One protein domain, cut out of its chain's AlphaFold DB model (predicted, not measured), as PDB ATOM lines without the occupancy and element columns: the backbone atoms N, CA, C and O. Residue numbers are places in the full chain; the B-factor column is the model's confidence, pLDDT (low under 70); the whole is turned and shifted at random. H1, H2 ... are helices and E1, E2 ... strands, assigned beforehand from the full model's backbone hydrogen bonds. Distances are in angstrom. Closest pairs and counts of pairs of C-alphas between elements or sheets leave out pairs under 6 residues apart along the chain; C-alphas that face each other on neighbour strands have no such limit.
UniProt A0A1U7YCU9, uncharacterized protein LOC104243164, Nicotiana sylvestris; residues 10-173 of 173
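This is residues 10 to 173 of the 173 residues of the protein "uncharacterized protein LOC104243164" of Nicotiana sylvestris (UniProt A0A1U7YCU9). One twisted sheet of six strands forms a wall, with H3 and H4 over one face, H1 packed on H3 and only grazing the sheet, and little H2 packed on H3 off the sheet. The long hairpin of E5 and E6 reaches toward one end of the longest axis, and the loop of residues 121 to 143 reaches toward the other. The printed part has 164 residues with four named helices and six named strands, in the order E1 H1 E2 H2 E3 H3 E4 H4 E5 E6; the mixed sheet runs E1 E2 E3 E4 E6 E5, and the class is mixed. The whole is compact, with a radius of gyration of the C-alphas of 16.2 A, yet elongated, spanning 57 by 35 by 33 A.

Start at edge strand E1, residues 10 to 13, parallel to E2, residues 39 to 44: N 11 and O 40 are 2.9 A apart, within hydrogen-bond range. Next come E3, residues 69 to 75, parallel to E2 with N 41 and O 71 at 2.8 A, and E4, residues 98 to 104, parallel to E3 with N 72 and O 98 at 2.9 A. E6, residues 163 to 172, is antiparallel to E4, with N 99 and O 169 at 2.8 A, and forms a hairpin with edge strand E5, residues 144 to 153, with N 148 and O 168 at 2.8 A. H1, residues 21 to 32, touches residues 89 to 94 alone of H3, residues 83 to 94, at a shallow tilt of 30 degrees, the same way; the closest C-alphas, of Arg 28 and Thr 93, are 5.7 A apart. H2, residues 54 to 58, touches H3, closest at the C-alphas of Val 54 and Asp 88, 6.9 A. H3 lies over E3; H4, residues 109 to 120, is on the same face, 9.4 A high over the sheet, along E6 at 23 degrees on the local plane. Three strand-helix-strand units, parallel neighbours joined through a helix, are E1 H1 E2, E2 H2 E3 and E3 H3 E4; E4 H4 E5 is split by E6, and each crossover is right-handed. In each helix, every O i to N i+4 pair is within hydrogen-bond range.

Find C-alpha 10 at (196.178, 163.844, 239.507), where E1 begins. H1 measures 16.7 A, H3 16.0 A and H4 16.2 A. E5 measures 28.9 A; E6 runs 29.9 A to C-alpha 172 at (185.041, 148.970, 250.514).

The farthest C-alphas, of Ser 132 and Ser 158, are 58.5 A apart. The printed part has no cut, and the link from H4 to E5 is long. Mean pLDDT of the printed part is 76.7; look for values under 70 at, among others, residues 53 to 67 and 149 to 162.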
ATOM      1  N   TYR A  10     195.384 164.960 240.006       80.19
ATOM      2  CA  TYR A  10     196.178 163.844 239.507       80.19
ATOM      3  C   TYR A  10     197.622 163.981 239.987       80.19
ATOM      4  O   TYR A  10     198.281 164.987 239.709       80.19
ATOM      5  N   LEU A  11     198.132 162.967 240.686       84.00
ATOM      6  CA  LEU A  11     199.511 162.920 241.164       84.00
ATOM      7  C   LEU A  11     200.225 161.701 240.588       84.00
ATOM      8  O   LEU A  11     199.793 160.572 240.793       84.00
ATOM      9  N   ARG A  12     201.363 161.920 239.922       86.31
ATOM     10  CA  ARG A  12     202.241 160.843 239.456       86.31
ATOM     11  C   ARG A  12     203.539 160.835 240.247       86.31
ATOM     12  O   ARG A  12     204.259 161.830 240.238       86.31
ATOM     13  N   LEU A  13     203.862 159.704 240.869       84.81
ATOM     14  CA  LEU A  13     205.140 159.482 241.544       84.81
ATOM     15  C   LEU A  13     205.882 158.316 240.888       84.81
ATOM     16  O   LEU A  13     205.282 157.318 240.491       84.81
ATOM     17  N   MET A  14     207.202 158.456 240.783       84.12
ATOM     18  CA  MET A  14     208.095 157.444 240.221       84.12
ATOM     19  C   MET A  14     209.215 157.160 241.223       84.12
ATOM     20  O   MET A  14     210.291 157.748 241.108       84.12
ATOM     21  N   PRO A  15     208.969 156.343 242.263       77.12
ATOM     22  CA  PRO A  15     210.026 155.964 243.188       77.12
ATOM     23  C   PRO A  15     211.120 155.188 242.444       77.12
ATOM     24  O   PRO A  15     210.877 154.112 241.900       77.12
ATOM     25  N   ASN A  16     212.325 155.753 242.431       69.44
ATOM     26  CA  ASN A  16     213.545 155.161 241.877       69.44
ATOM     27  C   ASN A  16     214.493 154.623 242.966       69.44
ATOM     28  O   ASN A  16     215.520 154.031 242.650       69.44
ATOM     29  N   GLU A  17     214.148 154.823 244.240       70.88
ATOM     30  CA  GLU A  17     214.897 154.364 245.410       70.88
ATOM     31  C   GLU A  17     214.160 153.233 246.145       70.88
ATOM     32  O   GLU A  17     213.045 152.838 245.789       70.88
ATOM     33  N   HIS A  18     214.800 152.710 247.189       80.75
ATOM     34  CA  HIS A  18     214.261 151.685 248.072       80.75
ATOM     35  C   HIS A  18     212.938 152.114 248.733       80.75
ATOM     36  O   HIS A  18     212.868 153.146 249.407       80.75
ATOM     37  N   LEU A  19     211.898 151.287 248.599       83.12
ATOM     38  CA  LEU A  19     210.601 151.521 249.240       83.12
ATOM     39  C   LEU A  19     210.621 151.015 250.687       83.12
ATOM     40  O   LEU A  19     210.183 149.902 250.969       83.12
ATOM     41  N   GLY A  20     211.153 151.834 251.593       84.06
ATOM     42  CA  GLY A  20     211.156 151.579 253.036       84.06
ATOM     43  C   GLY A  20     210.098 152.386 253.796       84.06
ATOM     44  O   GLY A  20     209.388 153.221 253.236       84.06
ATOM     45  N   THR A  21     210.051 152.197 255.112       81.81
ATOM     46  CA  THR A  21     209.132 152.885 256.043       81.81
ATOM     47  C   THR A  21     209.140 154.409 255.886       81.81
ATOM     48  O   THR A  21     208.085 155.039 255.810       81.81
ATOM     49  N   SER A  22     210.329 155.006 255.748       82.81
ATOM     50  CA  SER A  22     210.494 156.457 255.593       82.81
ATOM     51  C   SER A  22     209.901 157.016 254.294       82.81
ATOM     52  O   SER A  22     209.544 158.195 254.238       82.81
ATOM     53  N   TRP A  23     209.783 156.196 253.246       86.56
ATOM     54  CA  TRP A  23     209.137 156.603 251.999       86.56
ATOM     55  C   TRP A  23     207.621 156.687 252.187       86.56
ATOM     56  O   TRP A  23     207.018 157.701 251.842       86.56
ATOM     57  N   PHE A  24     207.016 155.677 252.821       84.38
ATOM     58  CA  PHE A  24     205.583 155.673 253.130       84.38
ATOM     59  C   PHE A  24     205.196 156.776 254.125       84.38
ATOM     60  O   PHE A  24     204.157 157.409 253.953       84.38
ATOM     61  N   GLN A  25     206.057 157.085 255.101       81.88
ATOM     62  CA  GLN A  25     205.897 158.254 255.978       81.88
ATOM     63  C   GLN A  25     205.790 159.555 255.184       81.88
ATOM     64  O   GLN A  25     204.834 160.311 255.353       81.88
ATOM     65  N   ARG A  26     206.758 159.794 254.293       85.00
ATOM     66  CA  ARG A  26     206.789 161.000 253.459       85.00
ATOM     67  C   ARG A  26     205.606 161.057 252.506       85.00
ATOM     68  O   ARG A  26     205.027 162.124 252.334       85.00
ATOM     69  N   LEU A  27     205.221 159.921 251.919       85.12
ATOM     70  CA  LEU A  27     204.025 159.833 251.090       85.12
ATOM     71  C   LEU A  27     202.787 160.233 251.896       85.12
ATOM     72  O   LEU A  27     202.016 161.066 251.439       85.12
ATOM     73  N   ARG A  28     202.619 159.702 253.110       81.56
ATOM     74  CA  ARG A  28     201.482 160.032 253.971       81.56
ATOM     75  C   ARG A  28     201.422 161.518 254.311       81.56
ATOM     76  O   ARG A  28     200.373 162.137 254.156       81.56
ATOM     77  N   GLU A  29     202.536 162.083 254.769       82.56
ATOM     78  CA  GLU A  29     202.632 163.509 255.086       82.56
ATOM     79  C   GLU A  29     202.297 164.354 253.853       82.56
ATOM     80  O   GLU A  29     201.516 165.300 253.932       82.56
ATOM     81  N   TYR A  30     202.797 163.957 252.685       83.81
ATOM     82  CA  TYR A  30     202.481 164.626 251.432       83.81
ATOM     83  C   TYR A  30     200.987 164.548 251.091       83.81
ATOM     84  O   TYR A  30     200.385 165.575 250.782       83.81
ATOM     85  N   LEU A  31     200.373 163.366 251.202       82.00
ATOM     86  CA  LEU A  31     198.951 163.138 250.924       82.00
ATOM     87  C   LEU A  31     198.024 163.877 251.900       82.00
ATOM     88  O   LEU A  31     196.965 164.343 251.484       82.00
ATOM     89  N   SER A  32     198.433 164.067 253.160       79.50
ATOM     90  CA  SER A  32     197.657 164.829 254.158       79.50
ATOM     91  C   SER A  32     197.403 166.284 253.745       79.50
ATOM     92  O   SER A  32     196.451 166.921 254.182       79.50
ATOM     93  N   ARG A  33     198.198 166.819 252.814       80.75
ATOM     94  CA  ARG A  33     198.019 168.179 252.289       80.75
ATOM     95  C   ARG A  33     196.834 168.305 251.326       80.75
ATOM     96  O   ARG A  33     196.515 169.419 250.918       80.75
ATOM     97  N   PHE A  34     196.208 167.189 250.951       76.88
ATOM     98  CA  PHE A  34     195.141 167.116 249.951       76.88
ATOM     99  C   PHE A  34     193.777 166.726 250.550       76.88
ATOM    100  O   PHE A  34     192.896 166.342 249.792       76.88
ATOM    101  N   GLU A  35     193.579 166.866 251.872       65.12
ATOM    102  CA  GLU A  35     192.413 166.436 252.688       65.12
ATOM    103  C   GLU A  35     190.989 166.750 252.159       65.12
ATOM    104  O   GLU A  35     190.007 166.284 252.732       65.12
ATOM    105  N   GLN A  36     190.834 167.508 251.070       63.53
ATOM    106  CA  GLN A  36     189.546 167.913 250.487       63.53
ATOM    107  C   GLN A  36     189.375 167.543 249.002       63.53
ATOM    108  O   GLN A  36     188.378 167.926 248.388       63.53
ATOM    109  N   LEU A  37     190.337 166.839 248.400       67.44
ATOM    110  CA  LEU A  37     190.363 166.571 246.963       67.44
ATOM    111  C   LEU A  37     190.141 165.090 246.671       67.44
ATOM    112  O   LEU A  37     190.630 164.216 247.382       67.44
ATOM    113  N   ASN A  38     189.440 164.820 245.571       73.31
ATOM    114  CA  ASN A  38     189.385 163.489 244.984       73.31
ATOM    115  C   ASN A  38     190.737 163.220 244.315       73.31
ATOM    116  O   ASN A  38     190.937 163.618 243.165       73.31
ATOM    117  N   LEU A  39     191.682 162.628 245.048       82.62
ATOM    118  CA  LEU A  39     193.021 162.404 244.519       82.62
ATOM    119  C   LEU A  39     193.084 161.095 243.726       82.62
ATOM    120  O   LEU A  39     192.830 160.012 244.262       82.62
ATOM    121  N   GLU A  40     193.492 161.200 242.467       87.44
ATOM    122  CA  GLU A  40     193.979 160.082 241.672       87.44
ATOM    123  C   GLU A  40     195.502 160.003 241.800       87.44
ATOM    124  O   GLU A  40     196.240 160.897 241.377       87.44
ATOM    125  N   LEU A  41     195.981 158.924 242.409       87.00
ATOM    126  CA  LEU A  41     197.392 158.664 242.634       87.00
ATOM    127  C   LEU A  41     197.885 157.599 241.658       87.00
ATOM    128  O   LEU A  41     197.433 156.460 241.691       87.00
ATOM    129  N   VAL A  42     198.865 157.945 240.831       88.88
ATOM    130  CA  VAL A  42     199.542 157.011 239.929       88.88
ATOM    131  C   VAL A  42     200.972 156.790 240.397       88.88
ATOM    132  O   VAL A  42     201.782 157.717 240.423       88.88
ATOM    133  N   LEU A  43     201.302 155.546 240.730       87.38
ATOM    134  CA  LEU A  43     202.646 155.127 241.106       87.38
ATOM    135  C   LEU A  43     203.219 154.235 240.007       87.38
ATOM    136  O   LEU A  43     202.709 153.146 239.762       87.38
ATOM    137  N   SER A  44     204.296 154.679 239.360       85.94
ATOM    138  CA  SER A  44     205.111 153.815 238.496       85.94
ATOM    139  C   SER A  44     206.306 153.340 239.312       85.94
ATOM    140  O   SER A  44     207.202 154.121 239.635       85.94
ATOM    141  N   ILE A  45     206.260 152.080 239.742       80.38
ATOM    142  CA  ILE A  45     207.196 151.525 240.717       80.38
ATOM    143  C   ILE A  45     208.266 150.742 239.968       80.38
ATOM    144  O   ILE A  45     208.106 149.563 239.694       80.38
ATOM    145  N   ILE A  46     209.387 151.403 239.691       71.38
ATOM    146  CA  ILE A  46     210.567 150.803 239.050       71.38
ATOM    147  C   ILE A  46     211.661 150.578 240.112       71.38
ATOM    148  O   ILE A  46     212.851 150.768 239.872       71.38
ATOM    149  N   SER A  47     211.251 150.269 241.346       66.25
ATOM    150  CA  SER A  47     212.171 150.131 242.475       66.25
ATOM    151  C   SER A  47     212.797 148.742 242.503       66.25
ATOM    152  O   SER A  47     212.152 147.740 242.198       66.25
ATOM    153  N   THR A  48     214.068 148.680 242.897       62.75
ATOM    154  CA  THR A  48     214.848 147.443 242.908       62.75
ATOM    155  C   THR A  48     214.603 146.583 244.143       62.75
ATOM    156  O   THR A  48     214.892 145.399 244.073       62.75
ATOM    157  N   THR A  49     214.115 147.136 245.265       70.25
ATOM    158  CA  THR A  49     213.797 146.384 246.498       70.25
ATOM    159  C   THR A  49     212.858 147.160 247.430       70.25
ATOM    160  O   THR A  49     212.867 148.391 247.478       70.25
ATOM    161  N   ASN A  50     212.106 146.429 248.253       76.44
ATOM    162  CA  ASN A  50     211.366 146.947 249.403       76.44
ATOM    163  C   ASN A  50     211.619 146.046 250.621       76.44
ATOM    164  O   ASN A  50     211.433 144.834 250.559       76.44
ATOM    165  N   THR A  51     212.066 146.627 251.732       67.94
ATOM    166  CA  THR A  51     212.266 145.903 252.993       67.94
ATOM    167  C   THR A  51     211.686 146.743 254.106       67.94
ATOM    168  O   THR A  51     212.271 147.740 254.523       67.94
ATOM    169  N   PHE A  52     210.501 146.353 254.543       70.88
ATOM    170  CA  PHE A  52     209.884 146.864 255.751       70.88
ATOM    171  C   PHE A  52     208.899 145.828 256.266       70.88
ATOM    172  O   PHE A  52     208.344 145.021 255.513       70.88
ATOM    173  N   THR A  53     208.695 145.876 257.566       66.56
ATOM    174  CA  THR A  53     207.715 145.072 258.273       66.56
ATOM    175  C   THR A  53     206.458 145.902 258.521       66.56
ATOM    176  O   THR A  53     206.490 147.137 258.571       66.56
ATOM    177  N   VAL A  54     205.317 145.231 258.652       63.59
ATOM    178  CA  VAL A  54     204.042 145.899 258.957       63.59
ATOM    179  C   VAL A  54     204.109 146.557 260.337       63.59
ATOM    180  O   VAL A  54     203.501 147.596 260.565       63.59
ATOM    181  N   GLU A  55     204.887 145.979 261.248       66.56
ATOM    182  CA  GLU A  55     205.188 146.478 262.585       66.56
ATOM    183  C   GLU A  55     205.837 147.858 262.538       66.56
ATOM    184  O   GLU A  55     205.361 148.777 263.201       66.56
ATOM    185  N   GLU A  56     206.867 148.022 261.708       68.44
ATOM    186  CA  GLU A  56     207.549 149.308 261.563       68.44
ATOM    187  C   GLU A  56     206.623 150.376 260.970       68.44
ATOM    188  O   GLU A  56     206.743 151.547 261.316       68.44
ATOM    189  N   LEU A  57     205.670 149.990 260.112       64.88
ATOM    190  CA  LEU A  57     204.630 150.898 259.622       64.88
ATOM    191  C   LEU A  57     203.567 151.223 260.689       64.88
ATOM    192  O   LEU A  57     202.985 152.302 260.647       64.88
ATOM    193  N   ASN A  58     203.317 150.327 261.646       61.03
ATOM    194  CA  ASN A  58     202.293 150.431 262.704       61.03
ATOM    195  C   ASN A  58     202.610 151.434 263.793       61.03
ATOM    196  O   ASN A  58     201.735 152.187 264.221       61.03
ATOM    197  N   GLU A  59     203.874 151.540 264.167       58.62
ATOM    198  CA  GLU A  59     204.305 152.571 265.113       58.62
ATOM    199  C   GLU A  59     204.049 153.995 264.583       58.62
ATOM    200  O   GLU A  59     203.954 154.952 265.348       58.62
ATOM    201  N   ILE A  60     203.851 154.136 263.270       55.28
ATOM    202  CA  ILE A  60     203.710 155.410 262.563       55.28
ATOM    203  C   ILE A  60     202.225 155.777 262.339       55.28
ATOM    204  O   ILE A  60     201.883 156.947 262.143       55.28
ATOM    205  N   THR A  61     201.308 154.806 262.354       53.62
ATOM    206  CA  THR A  61     199.952 154.946 261.780       53.62
ATOM    207  C   THR A  61     198.803 154.916 262.780       53.62
ATOM    208  O   THR A  61     197.660 154.750 262.361       53.62
ATOM    209  N   SER A  62     199.054 155.177 264.067       50.75
ATOM    210  CA  SER A  62     198.072 155.072 265.171       50.75
ATOM    211  C   SER A  62     196.742 155.850 265.033       50.75
ATOM    212  O   SER A  62     195.903 155.767 265.922       50.75
ATOM    213  N   PHE A  63     196.484 156.556 263.930       47.34
ATOM    214  CA  PHE A  63     195.185 157.148 263.622       47.34
ATOM    215  C   PHE A  63     194.898 157.002 262.122       47.34
ATOM    216  O   PHE A  63     195.571 157.634 261.307       47.34
ATOM    217  N   CYS A  64     193.919 156.165 261.757       47.56
ATOM    218  CA  CYS A  64     193.337 156.138 260.414       47.56
ATOM    219  C   CYS A  64     192.775 157.527 260.088       47.56
ATOM    220  O   CYS A  64     191.778 157.945 260.676       47.56
ATOM    221  N   SER A  65     193.409 158.240 259.163       51.22
ATOM    222  CA  SER A  65     192.834 159.444 258.556       51.22
ATOM    223  C   SER A  65     191.905 159.023 257.407       51.22
ATOM    224  O   SER A  65     192.166 157.991 256.782       51.22
ATOM    225  N   PRO A  66     190.821 159.767 257.122       54.84
ATOM    226  CA  PRO A  66     189.916 159.447 256.022       54.84
ATOM    227  C   PRO A  66     190.661 159.403 254.680       54.84
ATOM    228  O   PRO A  66     191.611 160.153 254.456       54.84
ATOM    229  N   SER A  67     190.230 158.487 253.812       60.16
ATOM    230  CA  SER A  67     190.850 158.249 252.511       60.16
ATOM    231  C   SER A  67     190.760 159.485 251.620       60.16
ATOM    232  O   SER A  67     189.678 159.880 251.192       60.16
ATOM    233  N   VAL A  68     191.912 160.100 251.352       70.38
ATOM    234  CA  VAL A  68     192.052 161.178 250.360       70.38
ATOM    235  C   VAL A  68     192.208 160.598 248.947       70.38
ATOM    236  O   VAL A  68     191.934 161.264 247.948       70.38
ATOM    237  N   VAL A  69     192.647 159.340 248.841       84.31
ATOM    238  CA  VAL A  69     192.960 158.697 247.565       84.31
ATOM    239  C   VAL A  69     191.728 157.968 247.043       84.31
ATOM    240  O   VAL A  69     191.368 156.895 247.514       84.31
ATOM    241  N   LYS A  70     191.093 158.514 246.008       88.31
ATOM    242  CA  LYS A  70     189.978 157.826 245.342       88.31
ATOM    243  C   LYS A  70     190.443 156.672 244.480       88.31
ATOM    244  O   LYS A  70     189.840 155.599 244.471       88.31
ATOM    245  N   HIS A  71     191.531 156.888 243.757       90.12
ATOM    246  CA  HIS A  71     192.048 155.903 242.831       90.12
ATOM    247  C   HIS A  71     193.553 155.777 242.977       90.12
ATOM    248  O   HIS A  71     194.273 156.766 242.867       90.12
ATOM    249  N   LEU A  72     194.024 154.557 243.217       92.50
ATOM    250  CA  LEU A  72     195.434 154.205 243.192       92.50
ATOM    251  C   LEU A  72     195.714 153.381 241.937       92.50
ATOM    252  O   LEU A  72     195.258 152.248 241.836       92.50
ATOM    253  N   MET A  73     196.496 153.914 241.006       93.06
ATOM    254  CA  MET A  73     196.956 153.192 239.824       93.06
ATOM    255  C   MET A  73     198.426 152.819 239.975       93.06
ATOM    256  O   MET A  73     199.284 153.687 240.125       93.06
ATOM    257  N   LEU A  74     198.727 151.530 239.893       92.69
ATOM    258  CA  LEU A  74     200.080 150.998 239.939       92.69
ATOM    259  C   LEU A  74     200.540 150.609 238.537       92.69
ATOM    260  O   LEU A  74     199.816 149.951 237.789       92.69
ATOM    261  N   LYS A  75     201.761 151.001 238.192       90.50
ATOM    262  CA  LYS A  75     202.418 150.669 236.928       90.50
ATOM    263  C   LYS A  75     203.797 150.087 237.203       90.50
ATOM    264  O   LYS A  75     204.425 150.432 238.203       90.50
ATOM    265  N   ASP A  76     204.255 149.236 236.290       86.31
ATOM    266  CA  ASP A  76     205.618 148.687 236.266       86.31
ATOM    267  C   ASP A  76     206.017 147.847 237.498       86.31
ATOM    268  O   ASP A  76     207.203 147.646 237.740       86.31
ATOM    269  N   VAL A  77     205.049 147.324 238.262       87.56
ATOM    270  CA  VAL A  77     205.322 146.543 239.480       87.56
ATOM    271  C   VAL A  77     205.813 145.147 239.110       87.56
ATOM    272  O   VAL A  77     205.023 144.312 238.680       87.56
ATOM    273  N   ALA A  78     207.096 144.877 239.334       86.25
ATOM    274  CA  ALA A  78     207.730 143.609 238.988       86.25
ATOM    275  C   ALA A  78     208.639 143.092 240.123       86.25
ATOM    276  O   ALA A  78     209.017 143.859 241.017       86.25
ATOM    277  N   PRO A  79     209.028 141.803 240.104       81.81
ATOM    278  CA  PRO A  79     210.097 141.295 240.959       81.81
ATOM    279  C   PRO A  79     211.395 142.116 240.810       81.81
ATOM    280  O   PRO A  79     211.655 142.665 239.736       81.81
ATOM    281  N   PRO A  80     212.240 142.193 241.857       82.00
ATOM    282  CA  PRO A  80     212.244 141.368 243.069       82.00
ATOM    283  C   PRO A  80     211.476 141.995 244.249       82.00
ATOM    284  O   PRO A  80     211.777 141.707 245.408       82.00
ATOM    285  N   LEU A  81     210.509 142.877 243.979       85.38
ATOM    286  CA  LEU A  81     209.667 143.461 245.020       85.38
ATOM    287  C   LEU A  81     208.889 142.379 245.779       85.38
ATOM    288  O   LEU A  81     208.273 141.491 245.196       85.38
ATOM    289  N   ASN A  82     208.857 142.506 247.100       88.69
ATOM    290  CA  ASN A  82     207.923 141.795 247.950       88.69
ATOM    291  C   ASN A  82     206.530 142.417 247.783       88.69
ATOM    292  O   ASN A  82     206.244 143.499 248.306       88.69
ATOM    293  N   PHE A  83     205.669 141.729 247.038       89.81
ATOM    294  CA  PHE A  83     204.316 142.194 246.741       89.81
ATOM    295  C   PHE A  83     203.431 142.329 247.985       89.81
ATOM    296  O   PHE A  83     202.593 143.228 248.026       89.81
ATOM    297  N   GLU A  84     203.626 141.486 249.003       87.44
ATOM    298  CA  GLU A  84     202.841 141.530 250.240       87.44
ATOM    299  C   GLU A  84     203.177 142.773 251.058       87.44
ATOM    300  O   GLU A  84     202.282 143.569 251.335       87.44
ATOM    301  N   SER A  85     204.464 143.022 251.314       85.12
ATOM    302  CA  SER A  85     204.908 144.249 251.979       85.12
ATOM    303  C   SER A  85     204.445 145.486 251.209       85.12
ATOM    304  O   SER A  85     203.898 146.409 251.807       85.12
ATOM    305  N   LEU A  86     204.610 145.508 249.879       88.94
ATOM    306  CA  LEU A  86     204.187 146.640 249.049       88.94
ATOM    307  C   LEU A  86     202.688 146.932 249.202       88.94
ATOM    308  O   LEU A  86     202.309 148.084 249.419       88.94
ATOM    309  N   LEU A  87     201.850 145.899 249.099       88.62
ATOM    310  CA  LEU A  87     200.405 146.028 249.244       88.62
ATOM    311  C   LEU A  87     200.032 146.533 250.640       88.62
ATOM    312  O   LEU A  87     199.250 147.478 250.754       88.62
ATOM    313  N   ASP A  88     200.640 145.957 251.681       85.50
ATOM    314  CA  ASP A  88     200.421 146.359 253.067       85.50
ATOM    315  C   ASP A  88     200.739 147.844 253.265       85.50
ATOM    316  O   ASP A  88     199.900 148.584 253.779       85.50
ATOM    317  N   GLY A  89     201.900 148.307 252.787       84.12
ATOM    318  CA  GLY A  89     202.314 149.707 252.896       84.12
ATOM    319  C   GLY A  89     201.408 150.674 252.135       84.12
ATOM    320  O   GLY A  89     201.043 151.729 252.661       84.12
ATOM    321  N   LEU A  90     200.998 150.315 250.916       88.62
ATOM    322  CA  LEU A  90     200.121 151.152 250.094       88.62
ATOM    323  C   LEU A  90     198.724 151.282 250.695       88.62
ATOM    324  O   LEU A  90     198.205 152.394 250.783       88.62
ATOM    325  N   PHE A  91     198.122 150.175 251.129       87.00
ATOM    326  CA  PHE A  91     196.760 150.177 251.663       87.00
ATOM    327  C   PHE A  91     196.693 150.904 253.000       87.00
ATOM    328  O   PHE A  91     195.761 151.666 253.235       87.00
ATOM    329  N   TRP A  92     197.729 150.764 253.822       80.44
ATOM    330  CA  TRP A  92     197.856 151.521 255.060       80.44
ATOM    331  C   TRP A  92     198.105 153.009 254.877       80.44
ATOM    332  O   TRP A  92     197.652 153.820 255.681       80.44
ATOM    333  N   THR A  93     198.841 153.382 253.838       81.50
ATOM    334  CA  THR A  93     199.190 154.786 253.614       81.50
ATOM    335  C   THR A  93     198.070 155.531 252.897       81.50
ATOM    336  O   THR A  93     197.747 156.656 253.269       81.50
ATOM    337  N   CYS A  94     197.471 154.907 251.882       84.31
ATOM    338  CA  CYS A  94     196.563 155.571 250.948       84.31
ATOM    339  C   CYS A  94     195.080 155.280 251.220       84.31
ATOM    340  O   CYS A  94     194.250 156.103 250.849       84.31
ATOM    341  N   HIS A  95     194.739 154.134 251.827       84.69
ATOM    342  CA  HIS A  95     193.355 153.657 252.009       84.69
ATOM    343  C   HIS A  95     192.454 153.817 250.759       84.69
ATOM    344  O   HIS A  95     191.342 154.332 250.875       84.69
ATOM    345  N   PRO A  96     192.896 153.440 249.545       88.88
ATOM    346  CA  PRO A  96     192.247 153.889 248.314       88.88
ATOM    347  C   PRO A  96     190.827 153.330 248.117       88.88
ATOM    348  O   PRO A  96     190.590 152.168 248.428       88.88
ATOM    349  N   GLU A  97     189.885 154.095 247.551       90.31
ATOM    350  CA  GLU A  97     188.543 153.564 247.196       90.31
ATOM    351  C   GLU A  97     188.599 152.570 246.023       90.31
ATOM    352  O   GLU A  97     187.751 151.687 245.883       90.31
ATOM    353  N   SER A  98     189.608 152.695 245.162       91.31
ATOM    354  CA  SER A  98     189.851 151.769 244.061       91.31
ATOM    355  C   SER A  98     191.340 151.601 243.778       91.31
ATOM    356  O   SER A  98     192.128 152.538 243.909       91.31
ATOM    357  N   LEU A  99     191.724 150.390 243.386       93.50
ATOM    358  CA  LEU A  99     193.073 150.012 242.988       93.50
ATOM    359  C   LEU A  99     193.041 149.548 241.533       93.50
ATOM    360  O   LEU A  99     192.321 148.611 241.208       93.50
ATOM    361  N   SER A 100     193.860 150.136 240.672       93.31
ATOM    362  CA  SER A 100     194.154 149.601 239.345       93.31
ATOM    363  C   SER A 100     195.613 149.220 239.221       93.31
ATOM    364  O   SER A 100     196.491 149.868 239.783       93.31
ATOM    365  N   VAL A 101     195.879 148.187 238.435       92.38
ATOM    366  CA  VAL A 101     197.231 147.829 238.017       92.38
ATOM    367  C   VAL A 101     197.261 147.774 236.507       92.38
ATOM    368  O   VAL A 101     196.376 147.173 235.905       92.38
ATOM    369  N   GLU A 102     198.282 148.374 235.909       90.88
ATOM    370  CA  GLU A 102     198.579 148.287 234.483       90.88
ATOM    371  C   GLU A 102     199.811 147.394 234.273       90.88
ATOM    372  O   GLU A 102     200.848 147.546 234.931       90.88
ATOM    373  N   SER A 103     199.695 146.443 233.350       86.94
ATOM    374  CA  SER A 103     200.775 145.572 232.902       86.94
ATOM    375  C   SER A 103     201.060 145.877 231.445       86.94
ATOM    376  O   SER A 103     200.243 145.607 230.565       86.94
ATOM    377  N   MET A 104     202.228 146.460 231.194       84.50
ATOM    378  CA  MET A 104     202.734 146.706 229.850       84.50
ATOM    379  C   MET A 104     203.783 145.647 229.522       84.50
ATOM    380  O   MET A 104     204.782 145.528 230.239       84.50
ATOM    381  N   TRP A 105     203.552 144.893 228.444       83.00
ATOM    382  CA  TRP A 105     204.395 143.758 228.033       83.00
ATOM    383  C   TRP A 105     204.547 142.677 229.112       83.00
ATOM    384  O   TRP A 105     205.602 142.065 229.244       83.00
ATOM    385  N   GLY A 106     203.507 142.476 229.919       83.00
ATOM    386  CA  GLY A 106     203.478 141.437 230.946       83.00
ATOM    387  C   GLY A 106     204.298 141.734 232.207       83.00
ATOM    388  O   GLY A 106     204.367 140.895 233.101       83.00
ATOM    389  N   ARG A 107     204.910 142.922 232.323       84.19
ATOM    390  CA  ARG A 107     205.808 143.255 233.447       84.19
ATOM    391  C   ARG A 107     205.138 143.202 234.819       84.19
ATOM    392  O   ARG A 107     205.824 142.910 235.791       84.19
ATOM    393  N   SER A 108     203.830 143.447 234.887       89.69
ATOM    394  CA  SER A 108     203.070 143.420 236.143       89.69
ATOM    395  C   SER A 108     202.195 142.171 236.290       89.69
ATOM    396  O   SER A 108     201.387 142.115 237.214       89.69
ATOM    397  N   ASP A 109     202.308 141.175 235.404       89.44
ATOM    398  CA  ASP A 109     201.377 140.037 235.363       89.44
ATOM    399  C   ASP A 109     201.452 139.173 236.625       89.44
ATOM    400  O   ASP A 109     200.416 138.773 237.161       89.44
ATOM    401  N   GLU A 110     202.663 138.944 237.141       91.19
ATOM    402  CA  GLU A 110     202.875 138.231 238.406       91.19
ATOM    403  C   GLU A 110     202.209 138.967 239.573       91.19
ATOM    404  O   GLU A 110     201.518 138.356 240.388       91.19
ATOM    405  N   PHE A 111     202.343 140.294 239.619       91.62
ATOM    406  CA  PHE A 111     201.709 141.109 240.649       91.62
ATOM    407  C   PHE A 111     200.180 141.131 240.508       91.62
ATOM    408  O   PHE A 111     199.458 141.030 241.498       91.62
ATOM    409  N   MET A 112     199.656 141.197 239.283       91.12
ATOM    410  CA  MET A 112     198.218 141.093 239.032       91.12
ATOM    411  C   MET A 112     197.651 139.744 239.470       91.12
ATOM    412  O   MET A 112     196.546 139.692 240.009       91.12
ATOM    413  N   GLN A 113     198.384 138.656 239.225       90.44
ATOM    414  CA  GLN A 113     197.993 137.322 239.666       90.44
ATOM    415  C   GLN A 113     197.999 137.230 241.194       90.44
ATOM    416  O   GLN A 113     197.000 136.809 241.775       90.44
ATOM    417  N   PHE A 114     199.058 137.732 241.830       91.81
ATOM    418  CA  PHE A 114     199.149 137.848 243.283       91.81
ATOM    419  C   PHE A 114     197.963 138.621 243.880       91.81
ATOM    420  O   PHE A 114     197.377 138.177 244.864       91.81
ATOM    421  N   LEU A 115     197.567 139.750 243.280       90.75
ATOM    422  CA  LEU A 115     196.414 140.524 243.745       90.75
ATOM    423  C   LEU A 115     195.105 139.752 243.611       90.75
ATOM    424  O   LEU A 115     194.303 139.777 244.540       90.75
ATOM    425  N   ARG A 116     194.883 139.062 242.485       88.56
ATOM    426  CA  ARG A 116     193.685 138.231 242.306       88.56
ATOM    427  C   ARG A 116     193.592 137.175 243.394       88.56
ATOM    428  O   ARG A 116     192.537 137.038 243.993       88.56
ATOM    429  N   GLU A 117     194.681 136.475 243.678       87.88
ATOM    430  CA  GLU A 117     194.713 135.470 244.738       87.88
ATOM    431  C   GLU A 117     194.463 136.122 246.102       87.88
ATOM    432  O   GLU A 117     193.473 135.814 246.756       87.88
ATOM    433  N   LYS A 118     195.270 137.112 246.496       86.12
ATOM    434  CA  LYS A 118     195.199 137.714 247.836       86.12
ATOM    435  C   LYS A 118     193.896 138.451 248.134       86.12
ATOM    436  O   LYS A 118     193.471 138.462 249.287       86.12
ATOM    437  N   LEU A 119     193.296 139.112 247.143       84.12
ATOM    438  CA  LEU A 119     192.060 139.871 247.331       84.12
ATOM    439  C   LEU A 119     190.817 138.979 247.186       84.12
ATOM    440  O   LEU A 119     189.850 139.184 247.912       84.12
ATOM    441  N   MET A 120     190.839 137.959 246.322       76.38
ATOM    442  CA  MET A 120     189.668 137.095 246.092       76.38
ATOM    443  C   MET A 120     189.609 135.870 247.013       76.38
ATOM    444  O   MET A 120     188.561 135.239 247.110       76.38
ATOM    445  N   GLU A 121     190.691 135.521 247.713       71.12
ATOM    446  CA  GLU A 121     190.760 134.336 248.587       71.12
ATOM    447  C   GLU A 121     189.801 134.394 249.800       71.12
ATOM    448  O   GLU A 121     189.626 133.390 250.491       71.12
ATOM    449  N   LYS A 122     189.126 135.524 250.076       55.69
ATOM    450  CA  LYS A 122     188.267 135.666 251.267       55.69
ATOM    451  C   LYS A 122     186.983 136.469 251.062       55.69
ATOM    452  O   LYS A 122     186.802 137.528 251.656       55.69
ATOM    453  N   GLU A 123     186.006 135.878 250.385       53.38
ATOM    454  CA  GLU A 123     184.609 136.104 250.775       53.38
ATOM    455  C   GLU A 123     184.258 135.141 251.927       53.38
ATOM    456  O   GLU A 123     184.136 133.934 251.738       53.38
ATOM    457  N   GLY A 124     184.137 135.660 253.156       53.09
ATOM    458  CA  GLY A 124     183.511 134.937 254.279       53.09
ATOM    459  C   GLY A 124     184.428 134.312 255.341       53.09
ATOM    460  O   GLY A 124     183.920 133.831 256.353       53.09
ATOM    461  N   VAL A 125     185.756 134.360 255.196       60.41
ATOM    462  CA  VAL A 125     186.695 133.901 256.241       60.41
ATOM    463  C   VAL A 125     187.302 135.110 256.944       60.41
ATOM    464  O   VAL A 125     188.017 135.891 256.322       60.41
ATOM    465  N   GLN A 126     187.073 135.259 258.251       62.22
ATOM    466  CA  GLN A 126     187.729 136.312 259.034       62.22
ATOM    467  C   GLN A 126     189.266 136.209 258.888       62.22
ATOM    468  O   GLN A 126     189.818 135.102 258.833       62.22
ATOM    469  N   PRO A 127     189.993 137.328 258.738       66.62
ATOM    470  CA  PRO A 127     191.450 137.304 258.705       66.62
ATOM    471  C   PRO A 127     192.002 136.739 260.024       66.62
ATOM    472  O   PRO A 127     191.773 137.305 261.084       66.62
ATOM    473  N   VAL A 128     192.725 135.611 259.947       66.44
ATOM    474  CA  VAL A 128     193.465 135.009 261.075       66.44
ATOM    475  C   VAL A 128     194.824 135.699 261.154       66.44
ATOM    476  O   VAL A 128     195.867 135.130 260.846       66.44
ATOM    477  N   CYS A 129     194.811 136.999 261.413       71.69
ATOM    478  CA  CYS A 129     196.019 137.764 261.668       71.69
ATOM    479  C   CYS A 129     195.748 138.775 262.778       71.69
ATOM    480  O   CYS A 129     194.608 139.133 263.046       71.69
ATOM    481  N   CYS A 130     196.810 139.238 263.440       69.81
ATOM    482  CA  CYS A 130     196.733 140.278 264.471       69.81
ATOM    483  C   CYS A 130     195.967 139.907 265.766       69.81
ATOM    484  O   CYS A 130     195.672 140.813 266.540       69.81
ATOM    485  N   ASP A 131     195.717 138.620 266.060       60.81
ATOM    486  CA  ASP A 131     194.903 138.159 267.212       60.81
ATOM    487  C   ASP A 131     195.382 138.646 268.600       60.81
ATOM    488  O   ASP A 131     194.617 138.636 269.562       60.81
ATOM    489  N   SER A 132     196.629 139.112 268.720       61.59
ATOM    490  CA  SER A 132     197.230 139.622 269.963       61.59
ATOM    491  C   SER A 132     197.656 141.095 269.912       61.59
ATOM    492  O   SER A 132     198.330 141.571 270.827       61.59
ATOM    493  N   ARG A 133     197.306 141.831 268.851       62.97
ATOM    494  CA  ARG A 133     197.811 143.193 268.614       62.97
ATOM    495  C   ARG A 133     196.735 144.244 268.843       62.97
ATOM    496  O   ARG A 133     195.589 144.074 268.441       62.97
ATOM    497  N   SER A 134     197.127 145.360 269.460       61.31
ATOM    498  CA  SER A 134     196.248 146.515 269.697       61.31
ATOM    499  C   SER A 134     195.776 147.178 268.400       61.31
ATOM    500  O   SER A 134     194.699 147.769 268.375       61.31
ATOM    501  N   VAL A 135     196.549 147.048 267.319       64.62
ATOM    502  CA  VAL A 135     196.222 147.587 265.995       64.62
ATOM    503  C   VAL A 135     196.042 146.447 264.999       64.62
ATOM    504  O   VAL A 135     196.877 145.543 264.901       64.62
ATOM    505  N   LYS A 136     194.930 146.496 264.261       73.69
ATOM    506  CA  LYS A 136     194.559 145.518 263.233       73.69
ATOM    507  C   LYS A 136     195.151 145.922 261.878       73.69
ATOM    508  O   LYS A 136     195.304 147.109 261.611       73.69
ATOM    509  N   CYS A 137     195.477 144.966 261.006       76.69
ATOM    510  CA  CYS A 137     195.945 145.284 259.649       76.69
ATOM    511  C   CYS A 137     194.778 145.681 258.723       76.69
ATOM    512  O   CYS A 137     193.608 145.498 259.068       76.69
ATOM    513  N   TRP A 138     195.080 146.194 257.522       80.69
ATOM    514  CA  TRP A 138     194.062 146.672 256.569       80.69
ATOM    515  C   TRP A 138     193.009 145.617 256.219       80.69
ATOM    516  O   TRP A 138     191.855 145.961 255.978       80.69
ATOM    517  N   ARG A 139     193.377 144.330 256.254       81.12
ATOM    518  CA  ARG A 139     192.468 143.207 255.968       81.12
ATOM    519  C   ARG A 139     191.267 143.162 256.912       81.12
ATOM    520  O   ARG A 139     190.243 142.608 256.547       81.12
ATOM    521  N   HIS A 140     191.382 143.727 258.114       79.38
ATOM    522  CA  HIS A 140     190.289 143.777 259.091       79.38
ATOM    523  C   HIS A 140     189.346 144.961 258.860       79.38
ATOM    524  O   HIS A 140     188.250 144.978 259.418       79.38
ATOM    525  N   TYR A 141     189.786 145.957 258.090       79.38
ATOM    526  CA  TYR A 141     188.985 147.121 257.731       79.38
ATOM    527  C   TYR A 141     188.318 146.935 256.370       79.38
ATOM    528  O   TYR A 141     187.255 147.485 256.140       79.38
ATOM    529  N   LEU A 142     188.883 146.119 255.480       82.12
ATOM    530  CA  LEU A 142     188.275 145.839 254.186       82.12
ATOM    531  C   LEU A 142     187.000 144.982 254.343       82.12
ATOM    532  O   LEU A 142     187.055 143.818 254.730       82.12
ATOM    533  N   LYS A 143     185.844 145.576 254.042       83.75
ATOM    534  CA  LYS A 143     184.498 144.983 254.107       83.75
ATOM    535  C   LYS A 143     184.085 144.253 252.831       83.75
ATOM    536  O   LYS A 143     183.208 143.396 252.892       83.75
ATOM    537  N   GLY A 144     184.650 144.613 251.680       82.69
ATOM    538  CA  GLY A 144     184.301 143.987 250.405       82.69
ATOM    539  C   GLY A 144     185.145 144.477 249.234       82.69
ATOM    540  O   GLY A 144     185.751 145.550 249.298       82.69
ATOM    541  N   ILE A 145     185.172 143.671 248.173       86.38
ATOM    542  CA  ILE A 145     185.964 143.902 246.964       86.38
ATOM    543  C   ILE A 145     185.096 143.591 245.748       86.38
ATOM    544  O   ILE A 145     184.468 142.539 245.694       86.38
ATOM    545  N   GLU A 146     185.070 144.491 244.768       87.06
ATOM    546  CA  GLU A 146     184.437 144.245 243.468       87.06
ATOM    547  C   GLU A 146     185.506 144.312 242.375       87.06
ATOM    548  O   GLU A 146     186.300 145.253 242.343       87.06
ATOM    549  N   VAL A 147     185.545 143.314 241.490       83.31
ATOM    550  CA  VAL A 147     186.533 143.252 240.404       83.31
ATOM    551  C   VAL A 147     185.942 143.831 239.129       83.31
ATOM    552  O   VAL A 147     184.935 143.344 238.619       83.31
ATOM    553  N   GLU A 148     186.623 144.826 238.571       79.50
ATOM    554  CA  GLU A 148     186.349 145.388 237.255       79.50
ATOM    555  C   GLU A 148     187.529 145.047 236.334       79.50
ATOM    556  O   GLU A 148     188.584 145.681 236.354       79.50
ATOM    557  N   ASN A 149     187.382 143.998 235.524       66.19
ATOM    558  CA  ASN A 149     188.397 143.650 234.529       66.19
ATOM    559  C   ASN A 149     188.237 144.544 233.295       66.19
ATOM    560  O   ASN A 149     187.141 144.652 232.749       66.19
ATOM    561  N   SER A 150     189.324 145.161 232.828       57.38
ATOM    562  CA  SER A 150     189.340 145.934 231.579       57.38
ATOM    563  C   SER A 150     190.613 145.630 230.795       57.38
ATOM    564  O   SER A 150     191.669 146.209 231.027       57.38
ATOM    565  N   THR A 151     190.528 144.703 229.843       55.03
ATOM    566  CA  THR A 151     191.587 144.475 228.856       55.03
ATOM    567  C   THR A 151     191.434 145.486 227.723       55.03
ATOM    568  O   THR A 151     190.449 145.452 226.989       55.03
ATOM    569  N   THR A 152     192.404 146.387 227.550       51.84
ATOM    570  CA  THR A 152     192.446 147.300 226.398       51.84
ATOM    571  C   THR A 152     193.623 146.930 225.508       51.84
ATOM    572  O   THR A 152     194.761 147.308 225.767       51.84
ATOM    573  N   SER A 153     193.357 146.200 224.425       49.66
ATOM    574  CA  SER A 153     194.341 146.044 223.357       49.66
ATOM    575  C   SER A 153     194.376 147.331 222.530       49.66
ATOM    576  O   SER A 153     193.402 147.693 221.870       49.66
ATOM    577  N   LEU A 154     195.498 148.050 222.555       49.06
ATOM    578  CA  LEU A 154     195.715 149.149 221.618       49.06
ATOM    579  C   LEU A 154     196.010 148.544 220.236       49.06
ATOM    580  O   LEU A 154     197.122 148.089 219.974       49.06
ATOM    581  N   HIS A 155     195.002 148.504 219.360       41.38
ATOM    582  CA  HIS A 155     195.194 148.260 217.927       41.38
ATOM    583  C   HIS A 155     195.779 149.528 217.292       41.38
ATOM    584  O   HIS A 155     195.051 150.401 216.831       41.38
ATOM    585  N   GLY A 156     197.105 149.652 217.336       43.06
ATOM    586  CA  GLY A 156     197.861 150.590 216.512       43.06
ATOM    587  C   GLY A 156     198.459 149.841 215.327       43.06
ATOM    588  O   GLY A 156     199.137 148.832 215.522       43.06
ATOM    589  N   ASP A 157     198.175 150.306 214.115       45.06
ATOM    590  CA  ASP A 157     198.710 149.739 212.882       45.06
ATOM    591  C   ASP A 157     200.247 149.741 212.880       45.06
ATOM    592  O   ASP A 157     200.881 150.785 213.009       45.06
ATOM    593  N   SER A 158     200.817 148.561 212.616       53.09
ATOM    594  CA  SER A 158     202.224 148.288 212.275       53.09
ATOM    595  C   SER A 158     203.271 148.474 213.393       53.09
ATOM    596  O   SER A 158     203.463 149.557 213.930       53.09
ATOM    597  N   PHE A 159     204.033 147.392 213.621       52.47
ATOM    598  CA  PHE A 159     204.976 147.085 214.716       52.47
ATOM    599  C   PHE A 159     204.300 146.555 215.991       52.47
ATOM    600  O   PHE A 159     203.507 147.238 216.617       52.47
ATOM    601  N   SER A 160     204.610 145.287 216.307       55.16
ATOM    602  CA  SER A 160     204.173 144.444 217.435       55.16
ATOM    603  C   SER A 160     203.153 145.072 218.404       55.16
ATOM    604  O   SER A 160     203.520 146.003 219.123       55.16
ATOM    605  N   PRO A 161     201.910 144.553 218.504       56.69
ATOM    606  CA  PRO A 161     200.885 145.155 219.353       56.69
ATOM    607  C   PRO A 161     201.395 145.282 220.791       56.69
ATOM    608  O   PRO A 161     201.757 144.288 221.426       56.69
ATOM    609  N   CYS A 162     201.436 146.514 221.304       63.78
ATOM    610  CA  CYS A 162     201.719 146.771 222.709       63.78
ATOM    611  C   CYS A 162     200.550 146.218 223.523       63.78
ATOM    612  O   CYS A 162     199.509 146.861 223.657       63.78
ATOM    613  N   GLN A 163     200.701 144.991 224.020       70.38
ATOM    614  CA  GLN A 163     199.733 144.396 224.928       70.38
ATOM    615  C   GLN A 163     199.811 145.136 226.261       70.38
ATOM    616  O   GLN A 163     200.820 145.067 226.972       70.38
ATOM    617  N   VAL A 164     198.746 145.882 226.545       80.50
ATOM    618  CA  VAL A 164     198.495 146.506 227.837       80.50
ATOM    619  C   VAL A 164     197.292 145.802 228.446       80.50
ATOM    620  O   VAL A 164     196.222 145.724 227.842       80.50
ATOM    621  N   SER A 165     197.483 145.267 229.639       85.62
ATOM    622  CA  SER A 165     196.421 144.661 230.433       85.62
ATOM    623  C   SER A 165     196.204 145.518 231.665       85.62
ATOM    624  O   SER A 165     197.177 145.979 232.257       85.62
ATOM    625  N   THR A 166     194.950 145.705 232.071       89.62
ATOM    626  CA  THR A 166     194.613 146.430 233.297       89.62
ATOM    627  C   THR A 166     193.612 145.623 234.113       89.62
ATOM    628  O   THR A 166     192.647 145.069 233.581       89.62
ATOM    629  N   ILE A 167     193.838 145.551 235.421       90.44
ATOM    630  CA  ILE A 167     192.865 145.025 236.383       90.44
ATOM    631  C   ILE A 167     192.509 146.129 237.365       90.44
ATOM    632  O   ILE A 167     193.404 146.821 237.850       90.44
ATOM    633  N   CYS A 168     191.219 146.297 237.644       92.38
ATOM    634  CA  CYS A 168     190.712 147.255 238.613       92.38
ATOM    635  C   CYS A 168     189.938 146.527 239.718       92.38
ATOM    636  O   CYS A 168     189.203 145.572 239.472       92.38
ATOM    637  N   PHE A 169     190.107 147.000 240.945       90.75
ATOM    638  CA  PHE A 169     189.403 146.558 242.134       90.75
ATOM    639  C   PHE A 169     188.765 147.774 242.793       90.75
ATOM    640  O   PHE A 169     189.454 148.747 243.098       90.75
ATOM    641  N   LYS A 170     187.466 147.714 243.069       90.88
ATOM    642  CA  LYS A 170     186.807 148.645 243.988       90.88
ATOM    643  C   LYS A 170     186.892 148.084 245.396       90.88
ATOM    644  O   LYS A 170     186.585 146.914 245.621       90.88
ATOM    645  N   LEU A 171     187.320 148.920 246.332       89.19
ATOM    646  CA  LEU A 171     187.609 148.552 247.710       89.19
ATOM    647  C   LEU A 171     186.604 149.238 248.630       89.19
ATOM    648  O   LEU A 171     186.405 150.451 248.572       89.19
ATOM    649  N   ARG A 172     185.958 148.455 249.495       85.00
ATOM    650  CA  ARG A 172     185.041 148.970 250.514       85.00
ATOM    651  C   ARG A 172     185.664 148.755 251.879       85.00
ATOM    652  O   ARG A 172     185.726 147.618 252.329       85.00
ATOM    653  N   TRP A 173     186.133 149.829 252.504       81.88
ATOM    654  CA  TRP A 173     186.655 149.857 253.876       81.88
ATOM    655  C   TRP A 173     185.528 149.953 254.913       81.88
ATOM    656  O   TRP A 173     184.354 150.175 254.539       81.88
TER     657      TRP A 173